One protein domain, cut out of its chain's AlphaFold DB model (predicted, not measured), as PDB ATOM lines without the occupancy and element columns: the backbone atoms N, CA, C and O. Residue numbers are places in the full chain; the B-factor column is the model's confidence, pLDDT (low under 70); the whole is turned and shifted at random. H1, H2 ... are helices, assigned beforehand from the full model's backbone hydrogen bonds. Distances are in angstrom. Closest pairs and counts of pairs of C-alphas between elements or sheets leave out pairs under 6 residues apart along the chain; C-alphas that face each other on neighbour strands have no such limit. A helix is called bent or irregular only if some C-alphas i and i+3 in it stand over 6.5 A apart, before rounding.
ATOM      1  N   ASP A  16      40.497 -22.303 -55.132       82.19
ATOM      2  CA  ASP A  16      39.982 -22.403 -53.761       82.19
ATOM      3  C   ASP A  16      38.974 -21.297 -53.434       82.19
ATOM      4  O   ASP A  16      37.926 -21.559 -52.835       82.19
ATOM      5  N   ALA A  17      39.219 -20.071 -53.909       80.31
ATOM      6  CA  ALA A  17      38.263 -18.974 -53.777       80.31
ATOM      7  C   ALA A  17      36.946 -19.268 -54.523       80.31
ATOM      8  O   ALA A  17      35.860 -19.015 -53.994       80.31
ATOM      9  N   LEU A  18      37.022 -19.854 -55.722       80.06
ATOM     10  CA  LEU A  18      35.859 -20.283 -56.505       80.06
ATOM     11  C   LEU A  18      35.106 -21.437 -55.841       80.06
ATOM     12  O   LEU A  18      33.876 -21.408 -55.792       80.06
ATOM     13  N   LEU A  19      35.814 -22.422 -55.286       85.56
ATOM     14  CA  LEU A  19      35.212 -23.532 -54.548       85.56
ATOM     15  C   LEU A  19      34.532 -23.045 -53.266       85.56
ATOM     16  O   LEU A  19      33.419 -23.478 -52.966       85.56
ATOM     17  N   HIS A  20      35.134 -22.100 -52.540       90.62
ATOM     18  CA  HIS A  20      34.505 -21.450 -51.391       90.62
ATOM     19  C   HIS A  20      33.274 -20.631 -51.783       90.62
ATOM     20  O   HIS A  20      32.238 -20.735 -51.119       90.62
ATOM     21  N   LEU A  21      33.333 -19.876 -52.883       85.44
ATOM     22  CA  LEU A  21      32.185 -19.132 -53.402       85.44
ATOM     23  C   LEU A  21      31.048 -20.081 -53.813       85.44
ATOM     24  O   LEU A  21      29.891 -19.855 -53.458       85.44
ATOM     25  N   LEU A  22      31.373 -21.174 -54.508       85.62
ATOM     26  CA  LEU A  22      30.416 -22.199 -54.920       85.62
ATOM     27  C   LEU A  22      29.799 -22.899 -53.706       85.62
ATOM     28  O   LEU A  22      28.586 -23.100 -53.664       85.62
ATOM     29  N   HIS A  23      30.604 -23.219 -52.691       92.19
ATOM     30  CA  HIS A  23      30.129 -23.822 -51.450       92.19
ATOM     31  C   HIS A  23      29.195 -22.877 -50.682       92.19
ATOM     32  O   HIS A  23      28.134 -23.300 -50.217       92.19
ATOM     33  N   LEU A  24      29.532 -21.587 -50.594       90.62
ATOM     34  CA  LEU A  24      28.669 -20.565 -49.999       90.62
ATOM     35  C   LEU A  24      27.360 -20.407 -50.772       90.62
ATOM     36  O   LEU A  24      26.298 -20.341 -50.156       90.62
ATOM     37  N   LEU A  25      27.412 -20.403 -52.105       85.31
ATOM     38  CA  LEU A  25      26.233 -20.289 -52.958       85.31
ATOM     39  C   LEU A  25      25.328 -21.520 -52.828       85.31
ATOM     40  O   LEU A  25      24.116 -21.381 -52.661       85.31
ATOM     41  N   LEU A  26      25.911 -22.720 -52.801       87.25
ATOM     42  CA  LEU A  26      25.195 -23.972 -52.576       87.25
ATOM     43  C   LEU A  26      24.561 -24.001 -51.178       87.25
ATOM     44  O   LEU A  26      23.395 -24.373 -51.035       87.25
ATOM     45  N   ARG A  27      25.285 -23.544 -50.150       94.00
ATOM     46  CA  ARG A  27      24.775 -23.429 -48.778       94.00
ATOM     47  C   ARG A  27      23.639 -22.413 -48.697       94.00
ATOM     48  O   ARG A  27      22.615 -22.726 -48.102       94.00
ATOM     49  N   LEU A  28      23.759 -21.252 -49.341       89.19
ATOM     50  CA  LEU A  28      22.710 -20.229 -49.396       89.19
ATOM     51  C   LEU A  28      21.442 -20.746 -50.098       89.19
ATOM     52  O   LEU A  28      20.331 -20.448 -49.661       89.19
ATOM     53  N   LEU A  29      21.606 -21.542 -51.157       86.19
ATOM     54  CA  LEU A  29      20.507 -22.071 -51.965       86.19
ATOM     55  C   LEU A  29      19.818 -23.278 -51.303       86.19
ATOM     56  O   LEU A  29      18.593 -23.394 -51.349       86.19
ATOM     57  N   LEU A  30      20.579 -24.145 -50.626       89.81
ATOM     58  CA  LEU A  30      20.054 -25.317 -49.914       89.81
ATOM     59  C   LEU A  30      19.503 -24.991 -48.523       89.81
ATOM     60  O   LEU A  30      18.541 -25.629 -48.095       89.81
ATOM     61  N   HIS A  31      20.061 -24.007 -47.813       91.75
ATOM     62  CA  HIS A  31      19.636 -23.649 -46.456       91.75
ATOM     63  C   HIS A  31      18.119 -23.403 -46.310       91.75
ATOM     64  O   HIS A  31      17.530 -23.954 -45.376       91.75
ATOM     65  N   PRO A  32      17.424 -22.672 -47.209       85.88
ATOM     66  CA  PRO A  32      15.970 -22.520 -47.119       85.88
ATOM     67  C   PRO A  32      15.190 -23.792 -47.496       85.88
ATOM     68  O   PRO A  32      14.035 -23.945 -47.093       85.88
ATOM     69  N   LEU A  33      15.795 -24.731 -48.231       80.75
ATOM     70  CA  LEU A  33      15.153 -25.981 -48.652       80.75
ATOM     71  C   LEU A  33      15.170 -27.052 -47.554       80.75
ATOM     72  O   LEU A  33      14.226 -27.836 -47.455       80.75
ATOM     73  N   VAL A  34      16.182 -27.064 -46.682       91.19
ATOM     74  CA  VAL A  34      16.285 -28.020 -45.562       91.19
ATOM     75  C   VAL A  34      15.048 -28.017 -44.642       91.19
ATOM     76  O   VAL A  34      14.483 -29.094 -44.406       91.19
ATOM     77  N   PRO A  35      14.554 -26.871 -44.129       88.81
ATOM     78  CA  PRO A  35      13.334 -26.859 -43.327       88.81
ATOM     79  C   PRO A  35      12.098 -27.239 -44.152       88.81
ATOM     80  O   PRO A  35      11.202 -27.897 -43.624       88.81
ATOM     81  N   LEU A  36      12.058 -26.913 -45.449       80.75
ATOM     82  CA  LEU A  36      10.950 -27.273 -46.338       80.75
ATOM     83  C   LEU A  36      10.834 -28.798 -46.507       80.75
ATOM     84  O   LEU A  36       9.752 -29.360 -46.334       80.75
ATOM     85  N   VAL A  37      11.957 -29.477 -46.753       87.25
ATOM     86  CA  VAL A  37      12.030 -30.941 -46.868       87.25
ATOM     87  C   VAL A  37      11.699 -31.614 -45.535       87.25
ATOM     88  O   VAL A  37      10.970 -32.604 -45.519       87.25
ATOM     89  N   ARG A  38      12.140 -31.051 -44.398       90.38
ATOM     90  CA  ARG A  38      11.773 -31.550 -43.056       90.38
ATOM     91  C   ARG A  38      10.284 -31.359 -42.730       90.38
ATOM     92  O   ARG A  38       9.700 -32.177 -42.016       90.38
ATOM     93  N   LEU A  39       9.650 -30.310 -43.251       88.56
ATOM     94  CA  LEU A  39       8.226 -30.026 -43.043       88.56
ATOM     95  C   LEU A  39       7.310 -30.811 -43.988       88.56
ATOM     96  O   LEU A  39       6.168 -31.093 -43.618       88.56
ATOM     97  N   LEU A  40       7.794 -31.201 -45.167       87.62
ATOM     98  CA  LEU A  40       7.025 -31.938 -46.169       87.62
ATOM     99  C   LEU A  40       6.372 -33.226 -45.619       87.62
ATOM    100  O   LEU A  40       5.153 -33.352 -45.742       87.62
ATOM    101  N   PRO A  41       7.076 -34.153 -44.934       85.56
ATOM    102  CA  PRO A  41       6.443 -35.353 -44.386       85.56
ATOM    103  C   PRO A  41       5.468 -35.036 -43.246       85.56
ATOM    104  O   PRO A  41       4.462 -35.727 -43.095       85.56
ATOM    105  N   ARG A  42       5.707 -33.972 -42.466       88.31
ATOM    106  CA  ARG A  42       4.778 -33.532 -41.409       88.31
ATOM    107  C   ARG A  42       3.480 -32.985 -42.000       88.31
ATOM    108  O   ARG A  42       2.407 -33.301 -41.494       88.31
ATOM    109  N   ARG A  43       3.562 -32.219 -43.091       84.94
ATOM    110  CA  ARG A  43       2.387 -31.711 -43.815       84.94
ATOM    111  C   ARG A  43       1.652 -32.819 -44.567       84.94
ATOM    112  O   ARG A  43       0.431 -32.878 -44.490       84.94
ATOM    113  N   LEU A  44       2.372 -33.750 -45.192       83.12
ATOM    114  CA  LEU A  44       1.773 -34.917 -45.850       83.12
ATOM    115  C   LEU A  44       1.052 -35.846 -44.861       83.12
ATOM    116  O   LEU A  44       0.013 -36.402 -45.205       83.12
ATOM    117  N   ARG A  45       1.544 -35.976 -43.620       88.44
ATOM    118  CA  ARG A  45       0.859 -36.728 -42.548       88.44
ATOM    119  C   ARG A  45      -0.412 -36.048 -42.033       88.44
ATOM    120  O   ARG A  45      -1.272 -36.739 -41.502       88.44
ATOM    121  N   ARG A  46      -0.530 -34.724 -42.181       88.00
ATOM    122  CA  ARG A  46      -1.723 -33.953 -41.788       88.00
ATOM    123  C   ARG A  46      -2.802 -33.911 -42.871       88.00
ATOM    124  O   ARG A  46      -3.897 -33.433 -42.596       88.00
ATOM    125  N   LEU A  47      -2.528 -34.400 -44.082       85.81
ATOM    126  CA  LEU A  47      -3.558 -34.477 -45.113       85.81
ATOM    127  C   LEU A  47      -4.610 -35.535 -44.736       85.81
ATOM    128  O   LEU A  47      -4.240 -36.657 -44.376       85.81
ATOM    129  N   PRO A  48      -5.914 -35.221 -44.858       89.44
ATOM    130  CA  PRO A  48      -6.975 -36.185 -44.614       89.44
ATOM    131  C   PRO A  48      -6.767 -37.431 -45.474       89.44
ATOM    132  O   PRO A  48      -6.447 -37.336 -46.664       89.44
ATOM    133  N   ARG A  49      -7.008 -38.617 -44.905       83.62
ATOM    134  CA  ARG A  49      -6.872 -39.900 -45.622       83.62
ATOM    135  C   ARG A  49      -7.677 -39.928 -46.933       83.62
ATOM    136  O   ARG A  49      -7.266 -40.600 -47.876       83.62
ATOM    137  N   GLY A  50      -8.767 -39.159 -47.020       90.25
ATOM    138  CA  GLY A  50      -9.553 -38.965 -48.242       90.25
ATOM    139  C   GLY A  50      -8.780 -38.296 -49.386       90.25
ATOM    140  O   GLY A  50      -8.878 -38.749 -50.523       90.25
ATOM    141  N   VAL A  51      -7.941 -37.293 -49.103       84.38
ATOM    142  CA  VAL A  51      -7.119 -36.604 -50.118       84.38
ATOM    143  C   VAL A  51      -6.024 -37.530 -50.640       84.38
ATOM    144  O   VAL A  51      -5.823 -37.637 -51.845       84.38
ATOM    145  N   LEU A  52      -5.373 -38.286 -49.753       80.31
ATOM    146  CA  LEU A  52      -4.370 -39.279 -50.152       80.31
ATOM    147  C   LEU A  52      -4.982 -40.429 -50.972       80.31
ATOM    148  O   LEU A  52      -4.334 -40.946 -51.881       80.31
ATOM    149  N   ARG A  53      -6.236 -40.813 -50.694       80.12
ATOM    150  CA  ARG A  53      -6.988 -41.773 -51.521       80.12
ATOM    151  C   ARG A  53      -7.348 -41.191 -52.890       80.12
ATOM    152  O   ARG A  53      -7.158 -41.879 -53.884       80.12
ATOM    153  N   ARG A  54      -7.769 -39.925 -52.971       80.06
ATOM    154  CA  ARG A  54      -8.050 -39.245 -54.252       80.06
ATOM    155  C   ARG A  54      -6.791 -39.048 -55.100       80.06
ATOM    156  O   ARG A  54      -6.827 -39.290 -56.299       80.06
ATOM    157  N   LEU A  55      -5.648 -38.746 -54.482       73.31
ATOM    158  CA  LEU A  55      -4.356 -38.696 -55.176       73.31
ATOM    159  C   LEU A  55      -3.912 -40.068 -55.711       73.31
ATOM    160  O   LEU A  55      -3.222 -40.132 -56.724       73.31
ATOM    161  N   ARG A  56      -4.330 -41.174 -55.077       75.50
ATOM    162  CA  ARG A  56      -4.121 -42.540 -55.601       75.50
ATOM    163  C   ARG A  56      -5.043 -42.898 -56.769       75.50
ATOM    164  O   ARG A  56      -4.716 -43.822 -57.507       75.50
ATOM    165  N   LEU A  57      -6.163 -42.191 -56.917       76.00
ATOM    166  CA  LEU A  57      -7.148 -42.391 -57.983       76.00
ATOM    167  C   LEU A  57      -6.926 -41.464 -59.185       76.00
ATOM    168  O   LEU A  57      -7.619 -41.607 -60.188       76.00
ATOM    169  N   LEU A  58      -5.950 -40.548 -59.122       74.00
ATOM    170  CA  LEU A  58      -5.564 -39.740 -60.276       74.00
ATOM    171  C   LEU A  58      -5.195 -40.668 -61.447       74.00
ATOM    172  O   LEU A  58      -4.305 -41.516 -61.298       74.00
ATOM    173  N   PRO A  59      -5.853 -40.526 -62.614       73.94
ATOM    174  CA  PRO A  59      -5.594 -41.380 -63.758       73.94
ATOM    175  C   PRO A  59      -4.111 -41.332 -64.108       73.94
ATOM    176  O   PRO A  59      -3.526 -40.259 -64.266       73.94
TER     177      PRO A  59
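AT A GLANCE: This is residues 16 to 59 of the 479 residues of an uncharacterized protein of Oryza glumipatula (UniProt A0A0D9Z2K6). The model is an open L: the helices H1 and H2 follow each other end to end in a slightly angled line that makes the long arm, and the short helix H3 turns away sharply beyond H2 as the short arm. There is no packed core, for no helix touches another. The printed part has 44 residues with three named helices, H1, H2 and H3 in that order along the chain, and no named strand; the class is all helix. The whole is extended, with a radius of gyration of the C-alphas of 17.8 A, and its C-alphas span 52 by 23 by 9 A.

IN THESE COORDINATES: Begin with H1, the longest helix by residues, residues 16 to 30. Find C-alpha 16 at (39.982, -22.403, -53.761); from there the helix runs 20.5 A to C-alpha 30 at (20.054, -25.317, -49.914), and you see x fall. H2 holds residues 33 to 46 and runs 19.9 A from first to last C-alpha. It is irregular, but only just: C-alphas 38 and 41 are 6.7 A apart. H3 holds residues 49 to 57 and measures 12.6 A; look for its last C-alpha, that of Leu 57, at (-7.148, -42.391, -57.983).

HOW THE PARTS SIT: Start again at H1 and pass through His 31 and Pro 32, a tight link, into H2. H1 and H2 meet only through their link. Leu 47 and Pro 48 make the second tight link, from H2 to H3. H2 and H3 are apart, with no C-alpha of the one within 8 A of the other, though they follow each other in the chain. H1 and H3 are apart too. In the backbones of H1 and H3, every O i to N i+4 pair is within hydrogen-bond range; in H2, 8 of 10 are.

THE WHOLE: Look for the two C-alphas farthest apart, those of Asp 16 and Gly 50, at 52.5 A. The first and last printed C-alphas, of Asp 16 and Pro 59, are 50.4 A apart. Residues 16 to 43 stand free, of which 16 to 30 belong to H1 and 33 to 43 to H2; so do residues 45 to 51, of which 49 to 51 belong to H3, and residues 53 to 59, of which 53 to 57 belong to H3. The printed part has no cut, and neither link is long. In the B-factor column you will find a mean pLDDT of the printed part of 85.1, and no printed residue is under 70; the mean is 87 in H1 and in H2 and 80 in H3.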